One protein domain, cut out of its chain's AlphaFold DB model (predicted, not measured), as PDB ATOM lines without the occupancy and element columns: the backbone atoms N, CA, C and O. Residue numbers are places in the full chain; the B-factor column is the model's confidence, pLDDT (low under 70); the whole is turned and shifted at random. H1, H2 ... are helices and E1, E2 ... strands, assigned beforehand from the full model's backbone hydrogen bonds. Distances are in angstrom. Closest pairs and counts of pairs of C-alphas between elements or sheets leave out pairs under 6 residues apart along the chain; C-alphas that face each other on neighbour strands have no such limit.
ATOM      1  N   HIS A   2     -14.837   1.774  -7.878       93.88
ATOM      2  CA  HIS A   2     -13.469   1.709  -8.445       93.88
ATOM      3  C   HIS A   2     -12.579   0.626  -7.812       93.88
ATOM      4  O   HIS A   2     -11.843  -0.043  -8.526       93.88
ATOM      5  N   HIS A   3     -12.662   0.463  -6.489       96.62
ATOM      6  CA  HIS A   3     -11.946  -0.584  -5.757       96.62
ATOM      7  C   HIS A   3     -12.477  -1.979  -6.109       96.62
ATOM      8  O   HIS A   3     -11.708  -2.794  -6.601       96.62
ATOM      9  N   ASP A   4     -13.794  -2.185  -6.009       95.56
ATOM     10  CA  ASP A   4     -14.448  -3.440  -6.419       95.56
ATOM     11  C   ASP A   4     -14.071  -3.862  -7.857       95.56
ATOM     12  O   ASP A   4     -13.642  -4.986  -8.081       95.56
ATOM     13  N   HIS A   5     -14.105  -2.943  -8.832       96.94
ATOM     14  CA  HIS A   5     -13.678  -3.234 -10.209       96.94
ATOM     15  C   HIS A   5     -12.175  -3.515 -10.346       96.94
ATOM     16  O   HIS A   5     -11.748  -4.187 -11.284       96.94
ATOM     17  N   CYS A   6     -11.343  -2.960  -9.463       98.00
ATOM     18  CA  CYS A   6      -9.914  -3.260  -9.447       98.00
ATOM     19  C   CYS A   6      -9.675  -4.712  -9.017       98.00
ATOM     20  O   CYS A   6      -8.886  -5.417  -9.645       98.00
ATOM     21  N   TYR A   7     -10.414  -5.167  -8.005       97.19
ATOM     22  CA  TYR A   7     -10.416  -6.552  -7.545       97.19
ATOM     23  C   TYR A   7     -10.934  -7.516  -8.617       97.19
ATOM     24  O   TYR A   7     -10.226  -8.461  -8.965       97.19
ATOM     25  N   GLU A   8     -12.069  -7.202  -9.250       96.12
ATOM     26  CA  GLU A   8     -12.604  -7.985 -10.375       96.12
ATOM     27  C   GLU A   8     -11.544  -8.174 -11.473       96.12
ATOM     28  O   GLU A   8     -11.262  -9.297 -11.892       96.12
ATOM     29  N   LYS A   9     -10.853  -7.095 -11.868       97.31
ATOM     30  CA  LYS A   9      -9.774  -7.160 -12.866       97.31
ATOM     31  C   LYS A   9      -8.585  -8.010 -12.429       97.31
ATOM     32  O   LYS A   9      -7.928  -8.615 -13.282       97.31
ATOM     33  N   ALA A  10      -8.267  -8.062 -11.137       97.50
ATOM     34  CA  ALA A  10      -7.200  -8.923 -10.634       97.50
ATOM     35  C   ALA A  10      -7.535 -10.405 -10.868       97.50
ATOM     36  O   ALA A  10      -6.655 -11.183 -11.242       97.50
ATOM     37  N   VAL A  11      -8.805 -10.790 -10.738       97.06
ATOM     38  CA  VAL A  11      -9.267 -12.151 -11.039       97.06
ATOM     39  C   VAL A  11      -9.396 -12.384 -12.543       97.06
ATOM     40  O   VAL A  11      -8.842 -13.356 -13.054       97.06
ATOM     41  N   GLU A  12     -10.042 -11.480 -13.281       97.25
ATOM     42  CA  GLU A  12     -10.256 -11.614 -14.733       97.25
ATOM     43  C   GLU A  12      -8.944 -11.709 -15.524       97.25
ATOM     44  O   GLU A  12      -8.846 -12.450 -16.500       97.25
ATOM     45  N   SER A  13      -7.904 -10.992 -15.088       96.69
ATOM     46  CA  SER A  13      -6.568 -11.044 -15.701       96.69
ATOM     47  C   SER A  13      -5.738 -12.272 -15.296       96.69
ATOM     48  O   SER A  13      -4.580 -12.411 -15.714       96.69
ATOM     49  N   GLY A  14      -6.275 -13.140 -14.435       96.19
ATOM     50  CA  GLY A  14      -5.550 -14.262 -13.844       96.19
ATOM     51  C   GLY A  14      -4.356 -13.817 -12.996       96.19
ATOM     52  O   GLY A  14      -3.335 -14.508 -12.943       96.19
ATOM     53  N   ALA A  15      -4.392 -12.615 -12.409       96.75
ATOM     54  CA  ALA A  15      -3.431 -12.225 -11.378       96.75
ATOM     55  C   ALA A  15      -3.741 -12.944 -10.064       96.75
ATOM     56  O   ALA A  15      -2.827 -13.472  -9.436       96.75
ATOM     57  N   CYS A  16      -5.025 -13.032  -9.723       96.88
ATOM     58  CA  CYS A  16      -5.565 -13.813  -8.620       96.88
ATOM     59  C   CYS A  16      -6.404 -14.981  -9.155       96.88
ATOM     60  O   CYS A  16      -7.024 -14.881 -10.210       96.88
ATOM     61  N   SER A  17      -6.413 -16.108  -8.441       94.19
ATOM     62  CA  SER A  17      -7.035 -17.350  -8.929       94.19
ATOM     63  C   SER A  17      -8.549 -17.426  -8.718       94.19
ATOM     64  O   SER A  17      -9.205 -18.239  -9.361       94.19
ATOM     65  N   SER A  18      -9.115 -16.618  -7.818       94.12
ATOM     66  CA  SER A  18     -10.564 -16.472  -7.633       94.12
ATOM     67  C   SER A  18     -10.889 -15.283  -6.728       94.12
ATOM     68  O   SER A  18     -10.011 -14.788  -6.018       94.12
ATOM     69  N   THR A  19     -12.166 -14.902  -6.682       92.62
ATOM     70  CA  THR A  19     -12.688 -13.815  -5.841       92.62
ATOM     71  C   THR A  19     -12.436 -14.019  -4.350       92.62
ATOM     72  O   THR A  19     -12.289 -13.053  -3.614       92.62
ATOM     73  N   ILE A  20     -12.316 -15.262  -3.861       94.06
ATOM     74  CA  ILE A  20     -12.047 -15.476  -2.429       94.06
ATOM     75  C   ILE A  20     -10.674 -14.924  -2.022       94.06
ATOM     76  O   ILE A  20     -10.517 -14.419  -0.911       94.06
ATOM     77  N   TRP A  21      -9.699 -14.969  -2.936       91.88
ATOM     78  CA  TRP A  21      -8.334 -14.511  -2.681       91.88
ATOM     79  C   TRP A  21      -8.237 -13.000  -2.535       91.88
ATOM     80  O   TRP A  21      -7.343 -12.530  -1.844       91.88
ATOM     81  N   GLU A  22      -9.187 -12.251  -3.088       92.69
ATOM     82  CA  GLU A  22      -9.277 -10.803  -2.903       92.69
ATOM     83  C   GLU A  22      -9.428 -10.400  -1.426       92.69
ATOM     84  O   GLU A  22      -9.020  -9.309  -1.035       92.69
ATOM     85  N   TYR A  23      -9.996 -11.284  -0.596       91.19
ATOM     86  CA  TYR A  23     -10.313 -10.996   0.807       91.19
ATOM     87  C   TYR A  23      -9.383 -11.667   1.818       91.19
ATOM     88  O   TYR A  23      -9.292 -11.203   2.953       91.19
ATOM     89  N   ILE A  24      -8.739 -12.778   1.448       95.06
ATOM     90  CA  ILE A  24      -7.936 -13.584   2.383       95.06
ATOM     91  C   ILE A  24      -6.436 -13.527   2.103       95.06
ATOM     92  O   ILE A  24      -5.654 -13.955   2.952       95.06
ATOM     93  N   ASN A  25      -6.024 -13.060   0.921       95.50
ATOM     94  CA  ASN A  25      -4.614 -13.055   0.569       95.50
ATOM     95  C   ASN A  25      -3.889 -11.913   1.286       95.50
ATOM     96  O   ASN A  25      -4.265 -10.748   1.164       95.50
ATOM     97  N   LEU A  26      -2.842 -12.259   2.032       97.38
ATOM     98  CA  LEU A  26      -1.997 -11.287   2.716       97.38
ATOM     99  C   LEU A  26      -0.919 -10.803   1.757       97.38
ATOM    100  O   LEU A  26      -0.303 -11.611   1.073       97.38
ATOM    101  N   TYR A  27      -0.661  -9.502   1.751       98.19
ATOM    102  CA  TYR A  27       0.400  -8.889   0.964       98.19
ATOM    103  C   TYR A  27       1.228  -7.950   1.842       98.19
ATOM    104  O   TYR A  27       0.736  -7.389   2.827       98.19
ATOM    105  N   ASP A  28       2.486  -7.744   1.467       98.44
ATOM    106  CA  ASP A  28       3.387  -6.866   2.199       98.44
ATOM    107  C   ASP A  28       3.248  -5.413   1.729       98.44
ATOM    108  O   ASP A  28       3.277  -5.095   0.533       98.44
ATOM    109  N   TRP A  29       3.138  -4.504   2.693       98.38
ATOM    110  CA  TRP A  29       3.066  -3.064   2.470       98.38
ATOM    111  C   TRP A  29       3.686  -2.303   3.647       98.38
ATOM    112  O   TRP A  29       3.927  -2.854   4.721       98.38
ATOM    113  N   SER A  30       3.953  -1.018   3.442       98.19
ATOM    114  CA  SER A  30       4.436  -0.110   4.481       98.19
ATOM    115  C   SER A  30       3.753   1.251   4.392       98.19
ATOM    116  O   SER A  30       3.269   1.655   3.334       98.19
ATOM    117  N   CYS A  31       3.714   1.969   5.513       97.81
ATOM    118  CA  CYS A  31       3.288   3.361   5.563       97.81
ATOM    119  C   CYS A  31       4.521   4.249   5.736       97.81
ATOM    120  O   CYS A  31       5.181   4.198   6.773       97.81
ATOM    121  N   VAL A  32       4.822   5.070   4.733       97.44
ATOM    122  CA  VAL A  32       5.951   6.005   4.751       97.44
ATOM    123  C   VAL A  32       5.405   7.406   4.549       97.44
ATOM    124  O   VAL A  32       4.759   7.681   3.542       97.44
ATOM    125  N   ASN A  33       5.636   8.306   5.509       95.94
ATOM    126  CA  ASN A  33       5.155   9.693   5.447       95.94
ATOM    127  C   ASN A  33       3.651   9.795   5.121       95.94
ATOM    128  O   ASN A  33       3.240  10.548   4.241       95.94
ATOM    129  N   SER A  34       2.827   9.002   5.813       94.75
ATOM    130  CA  SER A  34       1.371   8.913   5.589       94.75
ATOM    131  C   SER A  34       0.958   8.447   4.183       94.75
ATOM    132  O   SER A  34      -0.182   8.650   3.774       94.75
ATOM    133  N   THR A  35       1.867   7.812   3.441       95.56
ATOM    134  CA  THR A  35       1.608   7.221   2.126       95.56
ATOM    135  C   THR A  35       1.772   5.709   2.211       95.56
ATOM    136  O   THR A  35       2.801   5.218   2.674       95.56
ATOM    137  N   ALA A  36       0.757   4.966   1.769       97.88
ATOM    138  CA  ALA A  36       0.830   3.512   1.667       97.88
ATOM    139  C   ALA A  36       1.661   3.103   0.439       97.88
ATOM    140  O   ALA A  36       1.467   3.641  -0.653       97.88
ATOM    141  N   VAL A  37       2.590   2.162   0.621       98.06
ATOM    142  CA  VAL A  37       3.528   1.688  -0.405       98.06
ATOM    143  C   VAL A  37       3.574   0.162  -0.393       98.06
ATOM    144  O   VAL A  37       3.810  -0.442   0.654       98.06
ATOM    145  N   CYS A  38       3.376  -0.459  -1.557       98.56
ATOM    146  CA  CYS A  38       3.473  -1.909  -1.734       98.56
ATOM    147  C   CYS A  38       4.925  -2.388  -1.756       98.56
ATOM    148  O   CYS A  38       5.790  -1.718  -2.319       98.56
ATOM    149  N   ALA A  39       5.189  -3.566  -1.191       98.12
ATOM    150  CA  ALA A  39       6.498  -4.200  -1.291       98.12
ATOM    151  C   ALA A  39       6.739  -4.795  -2.690       98.12
ATOM    152  O   ALA A  39       5.841  -5.384  -3.291       98.12
ATOM    153  N   GLU A  40       7.977  -4.710  -3.185       96.81
ATOM    154  CA  GLU A  40       8.360  -5.257  -4.500       96.81
ATOM    155  C   GLU A  40       8.362  -6.792  -4.545       96.81
ATOM    156  O   GLU A  40       8.191  -7.382  -5.605       96.81
ATOM    157  N   LYS A  41       8.537  -7.444  -3.390       97.19
ATOM    158  CA  LYS A  41       8.595  -8.910  -3.265       97.19
ATOM    159  C   LYS A  41       7.230  -9.606  -3.319       97.19
ATOM    160  O   LYS A  41       7.188 -10.831  -3.248       97.19
ATOM    161  N   ASN A  42       6.141  -8.843  -3.402       98.25
ATOM    162  CA  ASN A  42       4.789  -9.386  -3.467       98.25
ATOM    163  C   ASN A  42       4.617 -10.280  -4.704       98.25
ATOM    164  O   ASN A  42       5.080  -9.953  -5.801       98.25
ATOM    165  N   THR A  43       3.903 -11.393  -4.549       97.50
ATOM    166  CA  THR A  43       3.483 -12.226  -5.680       97.50
ATOM    167  C   THR A  43       2.533 -11.461  -6.606       97.50
ATOM    168  O   THR A  43       2.031 -10.386  -6.280       97.50
ATOM    169  N   LYS A  44       2.236 -12.016  -7.788       97.38
ATOM    170  CA  LYS A  44       1.369 -11.354  -8.779       97.38
ATOM    171  C   LYS A  44      -0.001 -10.961  -8.199       97.38
ATOM    172  O   LYS A  44      -0.456  -9.846  -8.445       97.38
ATOM    173  N   CYS A  45      -0.642 -11.853  -7.437       97.69
ATOM    174  CA  CYS A  45      -1.933 -11.555  -6.813       97.69
ATOM    175  C   CYS A  45      -1.779 -10.506  -5.705       97.69
ATOM    176  O   CYS A  45      -2.499  -9.516  -5.691       97.69
ATOM    177  N   GLU A  46      -0.794 -10.678  -4.824       98.38
ATOM    178  CA  GLU A  46      -0.504  -9.748  -3.727       98.38
ATOM    179  C   GLU A  46      -0.227  -8.327  -4.222       98.38
ATOM    180  O   GLU A  46      -0.769  -7.364  -3.690       98.38
ATOM    181  N   ALA A  47       0.572  -8.185  -5.280       98.31
ATOM    182  CA  ALA A  47       0.892  -6.896  -5.878       98.31
ATOM    183  C   ALA A  47      -0.346  -6.238  -6.506       98.31
ATOM    184  O   ALA A  47      -0.519  -5.024  -6.383       98.31
ATOM    185  N   ALA A  48      -1.217  -7.023  -7.149       98.06
ATOM    186  CA  ALA A  48      -2.469  -6.526  -7.713       98.06
ATOM    187  C   ALA A  48      -3.423  -6.025  -6.616       98.06
ATOM    188  O   ALA A  48      -3.899  -4.893  -6.701       98.06
ATOM    189  N   LEU A  49      -3.640  -6.819  -5.563       98.31
ATOM    190  CA  LEU A  49      -4.503  -6.446  -4.438       98.31
ATOM    191  C   LEU A  49      -3.942  -5.247  -3.673       98.31
ATOM    192  O   LEU A  49      -4.652  -4.263  -3.470       98.31
ATOM    193  N   CYS A  50      -2.645  -5.268  -3.354       98.56
ATOM    194  CA  CYS A  50      -1.983  -4.150  -2.696       98.56
ATOM    195  C   CYS A  50      -2.129  -2.857  -3.503       98.56
ATOM    196  O   CYS A  50      -2.421  -1.803  -2.942       98.56
ATOM    197  N   LYS A  51      -1.979  -2.920  -4.831       98.25
ATOM    198  CA  LYS A  51      -2.183  -1.754  -5.693       98.25
ATOM    199  C   LYS A  51      -3.615  -1.221  -5.604       98.25
ATOM    200  O   LYS A  51      -3.789  -0.012  -5.467       98.25
ATOM    201  N   CYS A  52      -4.617  -2.096  -5.675       98.25
ATOM    202  CA  CYS A  52      -6.019  -1.704  -5.542       98.25
ATOM    203  C   CYS A  52      -6.291  -1.018  -4.192       98.25
ATOM    204  O   CYS A  52      -6.960   0.019  -4.148       98.25
ATOM    205  N   ASP A  53      -5.714  -1.548  -3.113       98.25
ATOM    206  CA  ASP A  53      -5.879  -1.012  -1.763       98.25
ATOM    207  C   ASP A  53      -5.135   0.316  -1.565       98.25
ATOM    208  O   ASP A  53      -5.699   1.268  -1.023       98.25
ATOM    209  N   VAL A  54      -3.910   0.454  -2.084       98.12
ATOM    210  CA  VAL A  54      -3.171   1.730  -2.089       98.12
ATOM    211  C   VAL A  54      -3.928   2.806  -2.874       98.12
ATOM    212  O   VAL A  54      -4.051   3.945  -2.412       98.12
ATOM    213  N   ASP A  55      -4.470   2.461  -4.044       98.06
ATOM    214  CA  ASP A  55      -5.209   3.403  -4.884       98.06
ATOM    215  C   ASP A  55      -6.501   3.878  -4.186       98.06
ATOM    216  O   ASP A  55      -6.815   5.077  -4.223       98.06
ATOM    217  N   VAL A  56      -7.228   2.995  -3.484       97.25
ATOM    218  CA  VAL A  56      -8.455   3.390  -2.771       97.25
ATOM    219  C   VAL A  56      -8.167   4.227  -1.525       97.25
ATOM    220  O   VAL A  56      -8.840   5.240  -1.325       97.25
ATOM    221  N   VAL A  57      -7.144   3.900  -0.722       96.56
ATOM    222  CA  VAL A  57      -6.811   4.722   0.458       96.56
ATOM    223  C   VAL A  57      -6.269   6.090   0.053       96.56
ATOM    224  O   VAL A  57      -6.600   7.089   0.692       96.56
ATOM    225  N   LYS A  58      -5.522   6.177  -1.058       95.81
ATOM    226  CA  LYS A  58      -5.100   7.459  -1.639       95.81
ATOM    227  C   LYS A  58      -6.292   8.275  -2.132       95.81
ATOM    228  O   LYS A  58      -6.287   9.498  -2.004       95.81
ATOM    229  N   CYS A  59      -7.306   7.625  -2.701       95.94
ATOM    230  CA  CYS A  59      -8.552   8.281  -3.085       95.94
ATOM    231  C   CYS A  59      -9.293   8.805  -1.848       95.94
ATOM    232  O   CYS A  59      -9.617   9.986  -1.787       95.94
ATOM    233  N   TRP A  60      -9.496   7.972  -0.827       95.50
ATOM    234  CA  TRP A  60     -10.182   8.371   0.404       95.50
ATOM    235  C   TRP A  60      -9.462   9.488   1.156       95.50
ATOM    236  O   TRP A  60     -10.126  10.386   1.663       95.50
ATOM    237  N   GLY A  61      -8.127   9.483   1.175       94.81
ATOM    238  CA  GLY A  61      -7.321  10.518   1.826       94.81
ATOM    239  C   GLY A  61      -7.488  11.925   1.237       94.81
ATOM    240  O   GLY A  61      -7.125  12.897   1.892       94.81
ATOM    241  N   GLN A  62      -8.059  12.058   0.036       95.44
ATOM    242  CA  GLN A  62      -8.353  13.356  -0.587       95.44
ATOM    243  C   GLN A  62      -9.647  13.998  -0.068       95.44
ATOM    244  O   GLN A  62      -9.911  15.162  -0.367       95.44
TER     245      GLN A  62
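Overview. This is residues 2 to 62 of the 75 residues of the protein "PA2c domain-containing protein" of Oesophagostomum dentatum (UniProt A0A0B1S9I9). A hairpin of two short strands, E1 and E2, packs mainly through E2 on one side of the long helix H3, which lies in the middle; on the other side of H3 the helix H1 lies side by side with it, running opposite ways. Hairpin, H3 and H1 make a row, and the short helix H2 sits off that row, near H1 and H3. The printed part has 61 residues, with three named helices and two named strands in the order H1, H2, E1, E2, H3; the sheet has the order E1 - E2, antiparallel, and the class is mostly helix. The whole is compact, with a radius of gyration of the C-alphas of 11.3 A and spans of 33 by 25 by 17 A.

Along the chain. Strand E1 is residues 29 to 32, 9.8 A from first to last C-alpha, and begins with C-alpha 29 at (3.066, -3.064, 2.470). Strand E2 is residues 35 to 38, 10.1 A long. Helix H3, the longest helix, is residues 44 to 60 and measures 24.6 A; its C-alpha 60 is at (-10.182, 8.371, 0.404). Helix H1 is residues 2 to 12, 15.1 A long, beginning with C-alpha 2 at (-13.469, 1.709, -8.445). Helix H2 is residues 21 to 24, 5.2 A long.

Arrangement. E1 and E2 form a hairpin, antiparallel at 151 degrees between their directions. N 30 and O 37 are 2.9 A apart and N 37 and O 30 are 2.8 A apart, both within hydrogen-bond range. The closest C-alphas of E2 and H3 are those of Ala 36 and Val 54, 5.8 A apart; those of E1 and H3 are Trp 29 and Cys 50, 7.3 A apart. H1 and H3 touch, the closest C-alphas being those of Cys 6 and Cys 52 at 5.7 A. They stand at a shallow tilt of 10 degrees and run opposite ways. H2 is close to H1 but not clearly touching it, with the closest C-alphas, those of Tyr 7 and Glu 22, 6.4 A apart. H2 is also close to H3 but not clearly touching it, with the C-alphas of Glu 22 and Leu 49 closest at 6.6 A. H1 is apart from E1 and E2, and H2 is apart from E2. In H1 and H3 every O i to N i+4 pair is within hydrogen-bond range; H2 is too short for such a pair, and its one O i to N i+3 pair is not within range.

Size, cuts and confidence. The two C-alphas farthest apart are those of Ser 18 and Asn 33, at 33.2 A. The printed part, residues 2 to 62, has no cut. The links H2 to E1, E1 to E2 and E2 to H3 are tight, H1 to H2 is short, and no link is long. The mean pLDDT of the printed part is 96.6, and no printed residue is under 70.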